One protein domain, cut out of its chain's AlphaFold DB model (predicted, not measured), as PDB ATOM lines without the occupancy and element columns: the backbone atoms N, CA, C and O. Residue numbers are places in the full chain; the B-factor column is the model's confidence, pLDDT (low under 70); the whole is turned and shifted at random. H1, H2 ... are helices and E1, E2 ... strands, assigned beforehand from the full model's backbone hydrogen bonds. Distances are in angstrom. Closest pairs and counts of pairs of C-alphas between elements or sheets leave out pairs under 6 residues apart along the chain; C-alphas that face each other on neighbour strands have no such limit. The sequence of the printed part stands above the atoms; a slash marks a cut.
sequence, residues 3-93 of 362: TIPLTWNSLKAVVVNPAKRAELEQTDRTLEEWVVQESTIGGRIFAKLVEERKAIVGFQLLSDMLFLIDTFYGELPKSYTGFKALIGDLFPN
ATOM      1  N   THR A   3      13.994 -35.346  33.549       90.94
ATOM      2  CA  THR A   3      14.008 -36.757  33.141       90.94
ATOM      3  C   THR A   3      14.982 -36.955  31.993       90.94
ATOM      4  O   THR A   3      14.921 -36.230  31.008       90.94
ATOM      5  N   ILE A   4      15.864 -37.943  32.123       88.75
ATOM      6  CA  ILE A   4      16.910 -38.247  31.146       88.75
ATOM      7  C   ILE A   4      16.736 -39.703  30.685       88.75
ATOM      8  O   ILE A   4      16.714 -40.593  31.546       88.75
ATOM      9  N   PRO A   5      16.606 -39.973  29.375       83.62
ATOM     10  CA  PRO A   5      16.607 -41.337  28.857       83.62
ATOM     11  C   PRO A   5      18.000 -41.970  28.985       83.62
ATOM     12  O   PRO A   5      19.011 -41.312  28.743       83.62
ATOM     13  N   LEU A   6      18.059 -43.238  29.405       81.38
ATOM     14  CA  LEU A   6      19.314 -43.990  29.548       81.38
ATOM     15  C   LEU A   6      19.410 -45.123  28.521       81.38
ATOM     16  O   LEU A   6      20.376 -45.202  27.769       81.38
ATOM     17  N   THR A   7      18.406 -46.003  28.495       73.69
ATOM     18  CA  THR A   7      18.282 -47.131  27.557       73.69
ATOM     19  C   THR A   7      16.833 -47.253  27.087       73.69
ATOM     20  O   THR A   7      15.946 -46.615  27.652       73.69
ATOM     21  N   TRP A   8      16.576 -48.121  26.102       62.41
ATOM     22  CA  TRP A   8      15.242 -48.365  25.527       62.41
ATOM     23  C   TRP A   8      14.140 -48.682  26.566       62.41
ATOM     24  O   TRP A   8      12.962 -48.479  26.296       62.41
ATOM     25  N   ASN A   9      14.504 -49.143  27.769       70.75
ATOM     26  CA  ASN A   9      13.578 -49.474  28.857       70.75
ATOM     27  C   ASN A   9      13.867 -48.754  30.187       70.75
ATOM     28  O   ASN A   9      13.356 -49.184  31.224       70.75
ATOM     29  N   SER A  10      14.692 -47.699  30.207       80.12
ATOM     30  CA  SER A  10      15.028 -47.022  31.466       80.12
ATOM     31  C   SER A  10      15.148 -45.500  31.356       80.12
ATOM     32  O   SER A  10      15.765 -44.946  30.444       80.12
ATOM     33  N   LEU A  11      14.562 -44.824  32.347       87.44
ATOM     34  CA  LEU A  11      14.583 -43.373  32.518       87.44
ATOM     35  C   LEU A  11      15.189 -43.025  33.880       87.44
ATOM     36  O   LEU A  11      14.963 -43.720  34.872       87.44
ATOM     37  N   LYS A  12      15.912 -41.908  33.947       90.81
ATOM     38  CA  LYS A  12      16.461 -41.363  35.191       90.81
ATOM     39  C   LYS A  12      15.809 -40.030  35.525       90.81
ATOM     40  O   LYS A  12      15.907 -39.083  34.751       90.81
ATOM     41  N   ALA A  13      15.215 -39.935  36.711       91.69
ATOM     42  CA  ALA A  13      14.741 -38.671  37.264       91.69
ATOM     43  C   ALA A  13      15.840 -38.015  38.115       91.69
ATOM     44  O   ALA A  13      16.402 -38.637  39.015       91.69
ATOM     45  N   VAL A  14      16.139 -36.745  37.845       93.19
ATOM     46  CA  VAL A  14      17.146 -35.955  38.564       93.19
ATOM     47  C   VAL A  14      16.492 -34.714  39.161       93.19
ATOM     48  O   VAL A  14      15.676 -34.040  38.530       93.19
ATOM     49  N   VAL A  15      16.826 -34.385  40.407       94.81
ATOM     50  CA  VAL A  15      16.401 -33.118  41.010       94.81
ATOM     51  C   VAL A  15      17.304 -32.006  40.480       94.81
ATOM     52  O   VAL A  15      18.521 -32.075  40.596       94.81
ATOM     53  N   VAL A  16      16.694 -30.976  39.903       94.56
ATOM     54  CA  VAL A  16      17.369 -29.782  39.378       94.56
ATOM     55  C   VAL A  16      16.721 -28.542  39.969       94.56
ATOM     56  O   VAL A  16      15.521 -28.543  40.262       94.56
ATOM     57  N   ASN A  17      17.525 -27.496  40.150       95.81
ATOM     58  CA  ASN A  17      17.044 -26.210  40.635       95.81
ATOM     59  C   ASN A  17      16.158 -25.502  39.575       95.81
ATOM     60  O   ASN A  17      16.204 -25.862  38.395       95.81
ATOM     61  N   PRO A  18      15.355 -24.494  39.969       95.06
ATOM     62  CA  PRO A  18      14.411 -23.840  39.059       95.06
ATOM     63  C   PRO A  18      15.059 -23.119  37.868       95.06
ATOM     64  O   PRO A  18      14.531 -23.189  36.764       95.06
ATOM     65  N   ALA A  19      16.208 -22.464  38.065       94.25
ATOM     66  CA  ALA A  19      16.891 -21.727  36.998       94.25
ATOM     67  C   ALA A  19      17.429 -22.671  35.912       94.25
ATOM     68  O   ALA A  19      17.199 -22.454  34.725       94.25
ATOM     69  N   LYS A  20      18.073 -23.769  36.325       92.25
ATOM     70  CA  LYS A  20      18.567 -24.797  35.408       92.25
ATOM     71  C   LYS A  20      17.424 -25.514  34.702       92.25
ATOM     72  O   LYS A  20      17.552 -25.856  33.536       92.25
ATOM     73  N   ARG A  21      16.297 -25.725  35.390       91.00
ATOM     74  CA  ARG A  21      15.095 -26.279  34.763       91.00
ATOM     75  C   ARG A  21      14.597 -25.390  33.619       91.00
ATOM     76  O   ARG A  21      14.354 -25.915  32.545       91.00
ATOM     77  N   ALA A  22      14.491 -24.079  33.832       92.69
ATOM     78  CA  ALA A  22      14.032 -23.152  32.795       92.69
ATOM     79  C   ALA A  22      14.973 -23.106  31.575       92.69
ATOM     80  O   ALA A  22      14.506 -22.983  30.447       92.69
ATOM     81  N   GLU A  23      16.286 -23.230  31.796       93.75
ATOM     82  CA  GLU A  23      17.274 -23.374  30.719       93.75
ATOM     83  C   GLU A  23      17.049 -24.677  29.934       93.75
ATOM     84  O   GLU A  23      16.904 -24.648  28.715       93.75
ATOM     85  N   LEU A  24      16.949 -25.811  30.638       90.88
ATOM     86  CA  LEU A  24      16.763 -27.126  30.024       90.88
ATOM     87  C   LEU A  24      15.452 -27.223  29.230       90.88
ATOM     88  O   LEU A  24      15.463 -27.769  28.136       90.88
ATOM     89  N   GLU A  25      14.356 -26.629  29.709       89.31
ATOM     90  CA  GLU A  25      13.075 -26.583  28.979       89.31
ATOM     91  C   GLU A  25      13.175 -25.860  27.621       89.31
ATOM     92  O   GLU A  25      12.359 -26.113  26.735       89.31
ATOM     93  N   GLN A  26      14.170 -24.985  27.430       91.50
ATOM     94  CA  GLN A  26      14.408 -24.293  26.158       91.50
ATOM     95  C   GLN A  26      15.429 -25.006  25.266       91.50
ATOM     96  O   GLN A  26      15.332 -24.911  24.043       91.50
ATOM     97  N   THR A  27      16.420 -25.681  25.855       90.81
ATOM     98  CA  THR A  27      17.581 -26.199  25.114       90.81
ATOM     99  C   THR A  27      17.589 -27.709  24.928       90.81
ATOM    100  O   THR A  27      18.142 -28.195  23.946       90.81
ATOM    101  N   ASP A  28      17.052 -28.464  25.885       88.94
ATOM    102  CA  ASP A  28      17.159 -29.919  25.924       88.94
ATOM    103  C   ASP A  28      15.889 -30.550  25.348       88.94
ATOM    104  O   ASP A  28      14.821 -30.500  25.952       88.94
ATOM    105  N   ARG A  29      16.029 -31.127  24.150       87.88
ATOM    106  CA  ARG A  29      14.978 -31.868  23.438       87.88
ATOM    107  C   ARG A  29      15.204 -33.380  23.482       87.88
ATOM    108  O   ARG A  29      14.534 -34.120  22.767       87.88
ATOM    109  N   THR A  30      16.160 -33.852  24.289       86.62
ATOM    110  CA  THR A  30      16.641 -35.244  24.263       86.62
ATOM    111  C   THR A  30      15.521 -36.228  24.573       86.62
ATOM    112  O   THR A  30      15.429 -37.284  23.950       86.62
ATOM    113  N   LEU A  31      14.649 -35.895  25.530       83.62
ATOM    114  CA  LEU A  31      13.518 -36.752  25.866       83.62
ATOM    115  C   LEU A  31      12.488 -36.774  24.733       83.62
ATOM    116  O   LEU A  31      12.013 -37.852  24.391       83.62
ATOM    117  N   GLU A  32      12.152 -35.628  24.134       86.38
ATOM    118  CA  GLU A  32      11.228 -35.591  22.997       86.38
ATOM    119  C   GLU A  32      11.772 -36.357  21.789       86.38
ATOM    120  O   GLU A  32      11.047 -37.154  21.197       86.38
ATOM    121  N   GLU A  33      13.045 -36.164  21.445       86.56
ATOM    122  CA  GLU A  33      13.709 -36.885  20.356       86.56
ATOM    123  C   GLU A  33      13.734 -38.390  20.617       86.56
ATOM    124  O   GLU A  33      13.381 -39.170  19.733       86.56
ATOM    125  N   TRP A  34      14.078 -38.805  21.838       83.31
ATOM    126  CA  TRP A  34      14.058 -40.209  22.234       83.31
ATOM    127  C   TRP A  34      12.646 -40.801  22.144       83.31
ATOM    128  O   TRP A  34      12.464 -41.852  21.538       83.31
ATOM    129  N   VAL A  35      11.620 -40.106  22.651       82.50
ATOM    130  CA  VAL A  35      10.220 -40.560  22.557       82.50
ATOM    131  C   VAL A  35       9.789 -40.715  21.098       82.50
ATOM    132  O   VAL A  35       9.150 -41.710  20.754       82.50
ATOM    133  N   VAL A  36      10.149 -39.780  20.216       84.06
ATOM    134  CA  VAL A  36       9.865 -39.890  18.775       84.06
ATOM    135  C   VAL A  36      10.610 -41.078  18.155       84.06
ATOM    136  O   VAL A  36      10.032 -41.840  17.382       84.06
ATOM    137  N   GLN A  37      11.879 -41.290  18.501       79.19
ATOM    138  CA  GLN A  37      12.667 -42.407  17.973       79.19
ATOM    139  C   GLN A  37      12.137 -43.773  18.424       79.19
ATOM    140  O   GLN A  37      12.031 -44.686  17.604       79.19
ATOM    141  N   GLU A  38      11.772 -43.913  19.696       78.50
ATOM    142  CA  GLU A  38      11.234 -45.161  20.244       78.50
ATOM    143  C   GLU A  38       9.809 -45.425  19.747       78.50
ATOM    144  O   GLU A  38       9.487 -46.539  19.335       78.50
ATOM    145  N   SER A  39       8.959 -44.394  19.681       75.25
ATOM    146  CA  SER A  39       7.588 -44.535  19.160       75.25
ATOM    147  C   SER A  39       7.536 -44.899  17.672       75.25
ATOM    148  O   SER A  39       6.533 -45.440  17.210       75.25
ATOM    149  N   THR A  40       8.618 -44.670  16.922       81.31
ATOM    150  CA  THR A  40       8.707 -44.993  15.490       81.31
ATOM    151  C   THR A  40       9.402 -46.323  15.195       81.31
ATOM    152  O   THR A  40       9.553 -46.675  14.023       81.31
ATOM    153  N   ILE A  41       9.797 -47.106  16.209       82.94
ATOM    154  CA  ILE A  41      10.577 -48.338  16.001       82.94
ATOM    155  C   ILE A  41       9.881 -49.340  15.066       82.94
ATOM    156  O   ILE A  41      10.515 -49.864  14.152       82.94
ATOM    157  N   GLY A  42       8.566 -49.538  15.219       81.81
ATOM    158  CA  GLY A  42       7.783 -50.419  14.348       81.81
ATOM    159  C   GLY A  42       7.763 -49.937  12.894       81.81
ATOM    160  O   GLY A  42       8.029 -50.715  11.979       81.81
ATOM    161  N   GLY A  43       7.571 -48.631  12.682       85.56
ATOM    162  CA  GLY A  43       7.620 -48.017  11.352       85.56
ATOM    163  C   GLY A  43       9.004 -48.111  10.704       85.56
ATOM    164  O   GLY A  43       9.113 -48.354   9.506       85.56
ATOM    165  N   ARG A  44      10.082 -47.999  11.492       87.44
ATOM    166  CA  ARG A  44      11.460 -48.182  11.007       87.44
ATOM    167  C   ARG A  44      11.730 -49.621  10.575       87.44
ATOM    168  O   ARG A  44      12.364 -49.827   9.543       87.44
ATOM    169  N   ILE A  45      11.243 -50.610  11.330       87.44
ATOM    170  CA  ILE A  45      11.337 -52.028  10.952       87.44
ATOM    171  C   ILE A  45      10.560 -52.270   9.655       87.44
ATOM    172  O   ILE A  45      11.105 -52.859   8.725       87.44
ATOM    173  N   PHE A  46       9.331 -51.760   9.558       88.75
ATOM    174  CA  PHE A  46       8.521 -51.844   8.345       88.75
ATOM    175  C   PHE A  46       9.236 -51.237   7.129       88.75
ATOM    176  O   PHE A  46       9.404 -51.910   6.112       88.75
ATOM    177  N   ALA A  47       9.733 -50.002   7.247       87.88
ATOM    178  CA  ALA A  47      10.468 -49.333   6.177       87.88
ATOM    179  C   ALA A  47      11.696 -50.146   5.745       87.88
ATOM    180  O   ALA A  47      11.968 -50.277   4.551       87.88
ATOM    181  N   LYS A  48      12.399 -50.761   6.707       89.12
ATOM    182  CA  LYS A  48      13.547 -51.619   6.416       89.12
ATOM    183  C   LYS A  48      13.151 -52.897   5.674       89.12
ATOM    184  O   LYS A  48      13.856 -53.295   4.752       89.12
ATOM    185  N   LEU A  49      12.027 -53.523   6.024       85.00
ATOM    186  CA  LEU A  49      11.509 -54.692   5.301       85.00
ATOM    187  C   LEU A  49      11.188 -54.359   3.837       85.00
ATOM    188  O   LEU A  49      11.551 -55.128   2.947       85.00
ATOM    189  N   VAL A  50      10.566 -53.201   3.589       89.00
ATOM    190  CA  VAL A  50      10.253 -52.709   2.235       89.00
ATOM    191  C   VAL A  50      11.531 -52.407   1.441       89.00
ATOM    192  O   VAL A  50      11.644 -52.788   0.276       89.00
ATOM    193  N   GLU A  51      12.516 -51.752   2.065       89.06
ATOM    194  CA  GLU A  51      13.791 -51.393   1.430       89.06
ATOM    195  C   GLU A  51      14.597 -52.630   1.004       89.06
ATOM    196  O   GLU A  51      15.128 -52.682  -0.104       89.06
ATOM    197  N   GLU A  52      14.672 -53.649   1.864       87.38
ATOM    198  CA  GLU A  52      15.510 -54.830   1.632       87.38
ATOM    199  C   GLU A  52      14.975 -55.753   0.531       87.38
ATOM    200  O   GLU A  52      15.743 -56.538  -0.029       87.38
ATOM    201  N   ARG A  53      13.668 -55.705   0.235       81.62
ATOM    202  CA  ARG A  53      12.995 -56.521  -0.802       81.62
ATOM    203  C   ARG A  53      13.285 -58.029  -0.729       81.62
ATOM    204  O   ARG A  53      13.158 -58.755  -1.723       81.62
ATOM    205  N   LYS A  54      13.674 -58.509   0.452       82.62
ATOM    206  CA  LYS A  54      13.952 -59.920   0.733       82.62
ATOM    207  C   LYS A  54      12.665 -60.734   0.703       82.62
ATOM    208  O   LYS A  54      11.564 -60.191   0.760       82.62
ATOM    209  N   ALA A  55      12.818 -62.052   0.604       82.75
ATOM    210  CA  ALA A  55      11.679 -62.951   0.682       82.75
ATOM    211  C   ALA A  55      10.974 -62.804   2.040       82.75
ATOM    212  O   ALA A  55      11.616 -62.939   3.082       82.75
ATOM    213  N   ILE A  56       9.667 -62.549   2.011       86.25
ATOM    214  CA  ILE A  56       8.799 -62.569   3.189       86.25
ATOM    215  C   ILE A  56       8.003 -63.859   3.154       86.25
ATOM    216  O   ILE A  56       7.358 -64.189   2.158       86.25
ATOM    217  N   VAL A  57       8.068 -64.591   4.257       88.19
ATOM    218  CA  VAL A  57       7.434 -65.891   4.414       88.19
ATOM    219  C   VAL A  57       6.574 -65.850   5.663       88.19
ATOM    220  O   VAL A  57       7.007 -65.364   6.704       88.19
ATOM    221  N   GLY A  58       5.380 -66.409   5.564       89.12
ATOM    222  CA  GLY A  58       4.520 -66.676   6.706       89.12
ATOM    223  C   GLY A  58       3.480 -67.716   6.341       89.12
ATOM    224  O   GLY A  58       3.553 -68.324   5.273       89.12
ATOM    225  N   PHE A  59       2.519 -67.940   7.223       88.12
ATOM    226  CA  PHE A  59       1.530 -68.996   7.070       88.12
ATOM    227  C   PHE A  59       0.148 -68.400   7.333       88.12
ATOM    228  O   PHE A  59      -0.151 -68.068   8.471       88.12
ATOM    229  N   GLN A  60      -0.678 -68.258   6.287       84.88
ATOM    230  CA  GLN A  60      -1.925 -67.470   6.314       84.88
ATOM    231  C   GLN A  60      -1.698 -65.953   6.466       84.88
ATOM    232  O   GLN A  60      -2.370 -65.280   7.243       84.88
ATOM    233  N   LEU A  61      -0.804 -65.403   5.637       84.50
ATOM    234  CA  LEU A  61      -0.283 -64.029   5.735       84.50
ATOM    235  C   LEU A  61      -1.303 -62.900   5.503       84.50
ATOM    236  O   LEU A  61      -0.956 -61.729   5.643       84.50
ATOM    237  N   LEU A  62      -2.539 -63.197   5.086       82.06
ATOM    238  CA  LEU A  62      -3.506 -62.163   4.701       82.06
ATOM    239  C   LEU A  62      -3.749 -61.157   5.827       82.06
ATOM    240  O   LEU A  62      -3.626 -59.953   5.618       82.06
ATOM    241  N   SER A  63      -4.098 -61.662   7.008       83.50
ATOM    242  CA  SER A  63      -4.402 -60.820   8.161       83.50
ATOM    243  C   SER A  63      -3.166 -60.048   8.607       83.50
ATOM    244  O   SER A  63      -3.271 -58.849   8.853       83.50
ATOM    245  N   ASP A  64      -1.996 -60.695   8.620       87.88
ATOM    246  CA  ASP A  64      -0.727 -60.047   8.956       87.88
ATOM    247  C   ASP A  64      -0.460 -58.857   8.037       87.88
ATOM    248  O   ASP A  64      -0.136 -57.773   8.509       87.88
ATOM    249  N   MET A  65      -0.659 -59.023   6.726       87.75
ATOM    250  CA  MET A  65      -0.457 -57.948   5.755       87.75
ATOM    251  C   MET A  65      -1.482 -56.827   5.907       87.75
ATOM    252  O   MET A  65      -1.116 -55.660   5.804       87.75
ATOM    253  N   LEU A  66      -2.751 -57.146   6.174       85.81
ATOM    254  CA  LEU A  66      -3.766 -56.121   6.429       85.81
ATOM    255  C   LEU A  66      -3.387 -55.269   7.647       85.81
ATOM    256  O   LEU A  66      -3.366 -54.045   7.541       85.81
ATOM    257  N   PHE A  67      -3.014 -55.904   8.762       89.94
ATOM    258  CA  PHE A  67      -2.578 -55.193   9.966       89.94
ATOM    259  C   PHE A  67      -1.291 -54.402   9.742       89.94
ATOM    260  O   PHE A  67      -1.195 -53.256  10.172       89.94
ATOM    261  N   LEU A  68      -0.309 -54.983   9.052       90.06
ATOM    262  CA  LEU A  68       0.970 -54.336   8.777       90.06
ATOM    263  C   LEU A  68       0.787 -53.049   7.957       90.06
ATOM    264  O   LEU A  68       1.389 -52.027   8.284       90.06
ATOM    265  N   ILE A  69      -0.062 -53.085   6.924       91.50
ATOM    266  CA  ILE A  69      -0.351 -51.918   6.081       91.50
ATOM    267  C   ILE A  69      -1.142 -50.862   6.850       91.50
ATOM    268  O   ILE A  69      -0.712 -49.710   6.877       91.50
ATOM    269  N   ASP A  70      -2.234 -51.251   7.509       92.50
ATOM    270  CA  ASP A  70      -3.085 -50.324   8.269       92.50
ATOM    271  C   ASP A  70      -2.311 -49.627   9.403       92.50
ATOM    272  O   ASP A  70      -2.513 -48.447   9.678       92.50
ATOM    273  N   THR A  71      -1.358 -50.339  10.016       90.06
ATOM    274  CA  THR A  71      -0.569 -49.819  11.142       90.06
ATOM    275  C   THR A  71       0.617 -48.960  10.698       90.06
ATOM    276  O   THR A  71       0.880 -47.924  11.305       90.06
ATOM    277  N   PHE A  72       1.379 -49.395   9.686       90.62
ATOM    278  CA  PHE A  72       2.699 -48.814   9.394       90.62
ATOM    279  C   PHE A  72       2.824 -48.137   8.028       90.62
ATOM    280  O   PHE A  72       3.807 -47.431   7.809       90.62
ATOM    281  N   TYR A  73       1.866 -48.332   7.119       90.25
ATOM    282  CA  TYR A  73       1.906 -47.733   5.785       90.25
ATOM    283  C   TYR A  73       0.867 -46.622   5.616       90.25
ATOM    284  O   TYR A  73       1.215 -45.502   5.242       90.25
ATOM    285  N   GLY A  74      -0.404 -46.922   5.888       89.44
ATOM    286  CA  GLY A  74      -1.523 -45.998   5.716       89.44
ATOM    287  C   GLY A  74      -2.848 -46.725   5.492       89.44
ATOM    288  O   GLY A  74      -2.925 -47.945   5.617       89.44
ATOM    289  N   GLU A  75      -3.891 -45.973   5.127       92.06
ATOM    290  CA  GLU A  75      -5.230 -46.537   4.915       92.06
ATOM    291  C   GLU A  75      -5.225 -47.689   3.898       92.06
ATOM    292  O   GLU A  75      -4.659 -47.590   2.803       92.06
ATOM    293  N   LEU A  76      -5.922 -48.775   4.243       92.38
ATOM    294  CA  LEU A  76      -6.090 -49.914   3.350       92.38
ATOM    295  C   LEU A  76      -6.760 -49.497   2.026       92.38
ATOM    296  O   LEU A  76      -7.767 -48.779   2.025       92.38
ATOM    297  N   PRO A  77      -6.275 -49.989   0.869       90.44
ATOM    298  CA  PRO A  77      -6.913 -49.718  -0.409       90.44
ATOM    299  C   PRO A  77      -8.378 -50.170  -0.442       90.44
ATOM    300  O   PRO A  77      -8.714 -51.296  -0.083       90.44
ATOM    301  N   LYS A  78      -9.255 -49.318  -0.986       90.81
ATOM    302  CA  LYS A  78     -10.713 -49.560  -1.061       90.81
ATOM    303  C   LYS A  78     -11.124 -50.725  -1.967       90.81
ATOM    304  O   LYS A  78     -12.290 -51.106  -1.992       90.81
ATOM    305  N   SER A  79     -10.196 -51.253  -2.761       88.62
ATOM    306  CA  SER A  79     -10.446 -52.380  -3.655       88.62
ATOM    307  C   SER A  79      -9.390 -53.453  -3.462       88.62
ATOM    308  O   SER A  79      -8.213 -53.156  -3.253       88.62
ATOM    309  N   TYR A  80      -9.807 -54.707  -3.627       82.19
ATOM    310  CA  TYR A  80      -8.895 -55.842  -3.584       82.19
ATOM    311  C   TYR A  80      -7.761 -55.691  -4.604       82.19
ATOM    312  O   TYR A  80      -6.604 -55.866  -4.251       82.19
ATOM    313  N   THR A  81      -8.057 -55.277  -5.842       82.75
ATOM    314  CA  THR A  81      -7.037 -55.031  -6.878       82.75
ATOM    315  C   THR A  81      -6.007 -53.986  -6.450       82.75
ATOM    316  O   THR A  81      -4.817 -54.203  -6.658       82.75
ATOM    317  N   GLY A  82      -6.446 -52.895  -5.814       82.25
ATOM    318  CA  GLY A  82      -5.545 -51.882  -5.260       82.25
ATOM    319  C   GLY A  82      -4.669 -52.433  -4.135       82.25
ATOM    320  O   GLY A  82      -3.472 -52.168  -4.113       82.25
ATOM    321  N   PHE A  83      -5.232 -53.270  -3.258       85.88
ATOM    322  CA  PHE A  83      -4.466 -53.966  -2.223       85.88
ATOM    323  C   PHE A  83      -3.400 -54.887  -2.824       85.88
ATOM    324  O   PHE A  83      -2.255 -54.866  -2.382       85.88
ATOM    325  N   LYS A  84      -3.730 -55.638  -3.884       82.12
ATOM    326  CA  LYS A  84      -2.754 -56.500  -4.570       82.12
ATOM    327  C   LYS A  84      -1.590 -55.711  -5.161       82.12
ATOM    328  O   LYS A  84      -0.451 -56.140  -5.020       82.12
ATOM    329  N   ALA A  85      -1.885 -54.600  -5.839       82.62
ATOM    330  CA  ALA A  85      -0.864 -53.747  -6.440       82.62
ATOM    331  C   ALA A  85       0.066 -53.184  -5.358       82.62
ATOM    332  O   ALA A  85       1.275 -53.351  -5.447       82.62
ATOM    333  N   LEU A  86      -0.514 -52.644  -4.281       87.69
ATOM    334  CA  LEU A  86       0.244 -52.115  -3.151       87.69
ATOM    335  C   LEU A  86       1.171 -53.166  -2.524       87.69
ATOM    336  O   LEU A  86       2.358 -52.918  -2.339       87.69
ATOM    337  N   ILE A  87       0.644 -54.350  -2.208       87.00
ATOM    338  CA  ILE A  87       1.441 -55.427  -1.610       87.00
ATOM    339  C   ILE A  87       2.529 -55.918  -2.570       87.00
ATOM    340  O   ILE A  87       3.643 -56.180  -2.130       87.00
ATOM    341  N   GLY A  88       2.232 -56.018  -3.869       83.56
ATOM    342  CA  GLY A  88       3.217 -56.392  -4.884       83.56
ATOM    343  C   GLY A  88       4.364 -55.386  -5.005       83.56
ATOM    344  O   GLY A  88       5.510 -55.796  -5.191       83.56
ATOM    345  N   ASP A  89       4.069 -54.095  -4.842       87.12
ATOM    346  CA  ASP A  89       5.065 -53.023  -4.875       87.12
ATOM    347  C   ASP A  89       5.937 -53.007  -3.610       87.12
ATOM    348  O   ASP A  89       7.155 -52.831  -3.695       87.12
ATOM    349  N   LEU A  90       5.330 -53.217  -2.437       87.75
ATOM    350  CA  LEU A  90       6.035 -53.210  -1.151       87.75
ATOM    351  C   LEU A  90       6.846 -54.489  -0.912       87.75
ATOM    352  O   LEU A  90       7.987 -54.424  -0.453       87.75
ATOM    353  N   PHE A  91       6.271 -55.649  -1.231       85.81
ATOM    354  CA  PHE A  91       6.817 -56.969  -0.916       85.81
ATOM    355  C   PHE A  91       6.768 -57.892  -2.146       85.81
ATOM    356  O   PHE A  91       6.000 -58.857  -2.186       85.81
ATOM    357  N   PRO A  92       7.624 -57.659  -3.160       82.12
ATOM    358  CA  PRO A  92       7.575 -58.383  -4.439       82.12
ATOM    359  C   PRO A  92       7.880 -59.890  -4.333       82.12
ATOM    360  O   PRO A  92       7.597 -60.659  -5.260       82.12
ATOM    361  N   ASN A  93       8.469 -60.318  -3.212       82.44
ATOM    362  CA  ASN A  93       8.894 -61.687  -2.932       82.44
ATOM    363  C   ASN A  93       8.153 -62.258  -1.712       82.44
ATOM    364  O   ASN A  93       8.780 -62.629  -0.723       82.44
TER     365      ASN A  93
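This is residues 3 to 93 of the 362 residues of an uncharacterized protein of Hypsibius dujardini (UniProt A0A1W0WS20). The model is a long, loose rod with a group of parts at each end: at one end the two-stranded hairpin of E1 and E2 with H1, and at the other end H3, H4 and H5 with the short strand E3. H2 joins the two ends, with its residues 30 to 35 beside E1, and H3 follows it along the length of the rod; residues 18 to 23 of H1 stick out free at the hairpin end. The printed part has 91 residues, with five named helices and three named strands in the order E1, E2, H1, H2, H3, E3, H4, H5; the one sheet has the order E1 - E2 and is antiparallel. By class it is mostly helix, with 54 residues in helices and 13 in strands. The whole is extended, with a radius of gyration of the C-alphas of 20.1 A and spans of 60 by 25 by 20 A.

Strands E1, residues 3 to 7, and E2, residues 10 to 14, are antiparallel neighbours and form a hairpin, with 151 degrees between their directions. The C-alphas of Thr 3 and Ala 13 face each other at 4.6 A. N of Ile 4 and O of Lys 12 are within hydrogen-bond range at 2.9 A, and so are N of Ser 10 and O of Thr 7 at 3.0 A. The closest C-alphas of E1 and H2, residues 30 to 39, are those of Pro 5 and Leu 31, 6.3 A apart. H2 and E2 are apart. H1, residues 18 to 27, touches no helix and is apart from E1. H2 and H3, residues 41 to 52, meet only through their link, which is Thr 40. H3 touches H4, residues 62 to 72, with its residues 42 to 46 alone; their closest C-alphas are those of Gly 43 and Phe 72, 5.4 A apart. The two run opposite ways at a steep tilt of 65 degrees. H3 and H5, residues 80 to 90, are close but not clearly touching, with the closest C-alphas, those of Val 50 and Leu 90, 5.4 A apart. Their lines are about perpendicular, at 81 degrees. H4 and H5 are near each other, with 8 pairs of C-alphas within 10 A. E3, residues 56 to 58, pairs with no named strand and is apart from H3, H4 and H5. In H2, H3, H4 and H5 every O i to N i+4 pair is within hydrogen-bond range; in H1 it is 5 of 6.

E1 begins at C-alpha 3, at (14.008, -36.757, 33.141), and measures 12.5 A from first to last C-alpha; E2 measures 13.3 A. H1 measures 14.5 A, from C-alpha 18 at (14.411, -23.840, 39.059) to C-alpha 27. H2 measures 13.9 A and H3, the longest helix by residues, 16.5 A. E3 measures 6.9 A. H4 measures 15.5 A and H5 15.4 A, ending at C-alpha 90, at (6.035, -53.210, -1.151).

The two C-alphas farthest apart are those of Asn 17 and Thr 81, at 60.6 A, and the first and last printed C-alphas, Thr 3 and Asn 93, are 44.1 A apart. The printed part has no cut. There is no long link: that from H4 to H5, with 7 residues, is short, and the others are tight. Residues 17 to 23, of which 18 to 23 belong to H1, stand free, and so do residues 58 to 64, of which 62 to 64 belong to H4. The mean pLDDT of the printed part is 86.6, and one residue, Trp 8, is under 70.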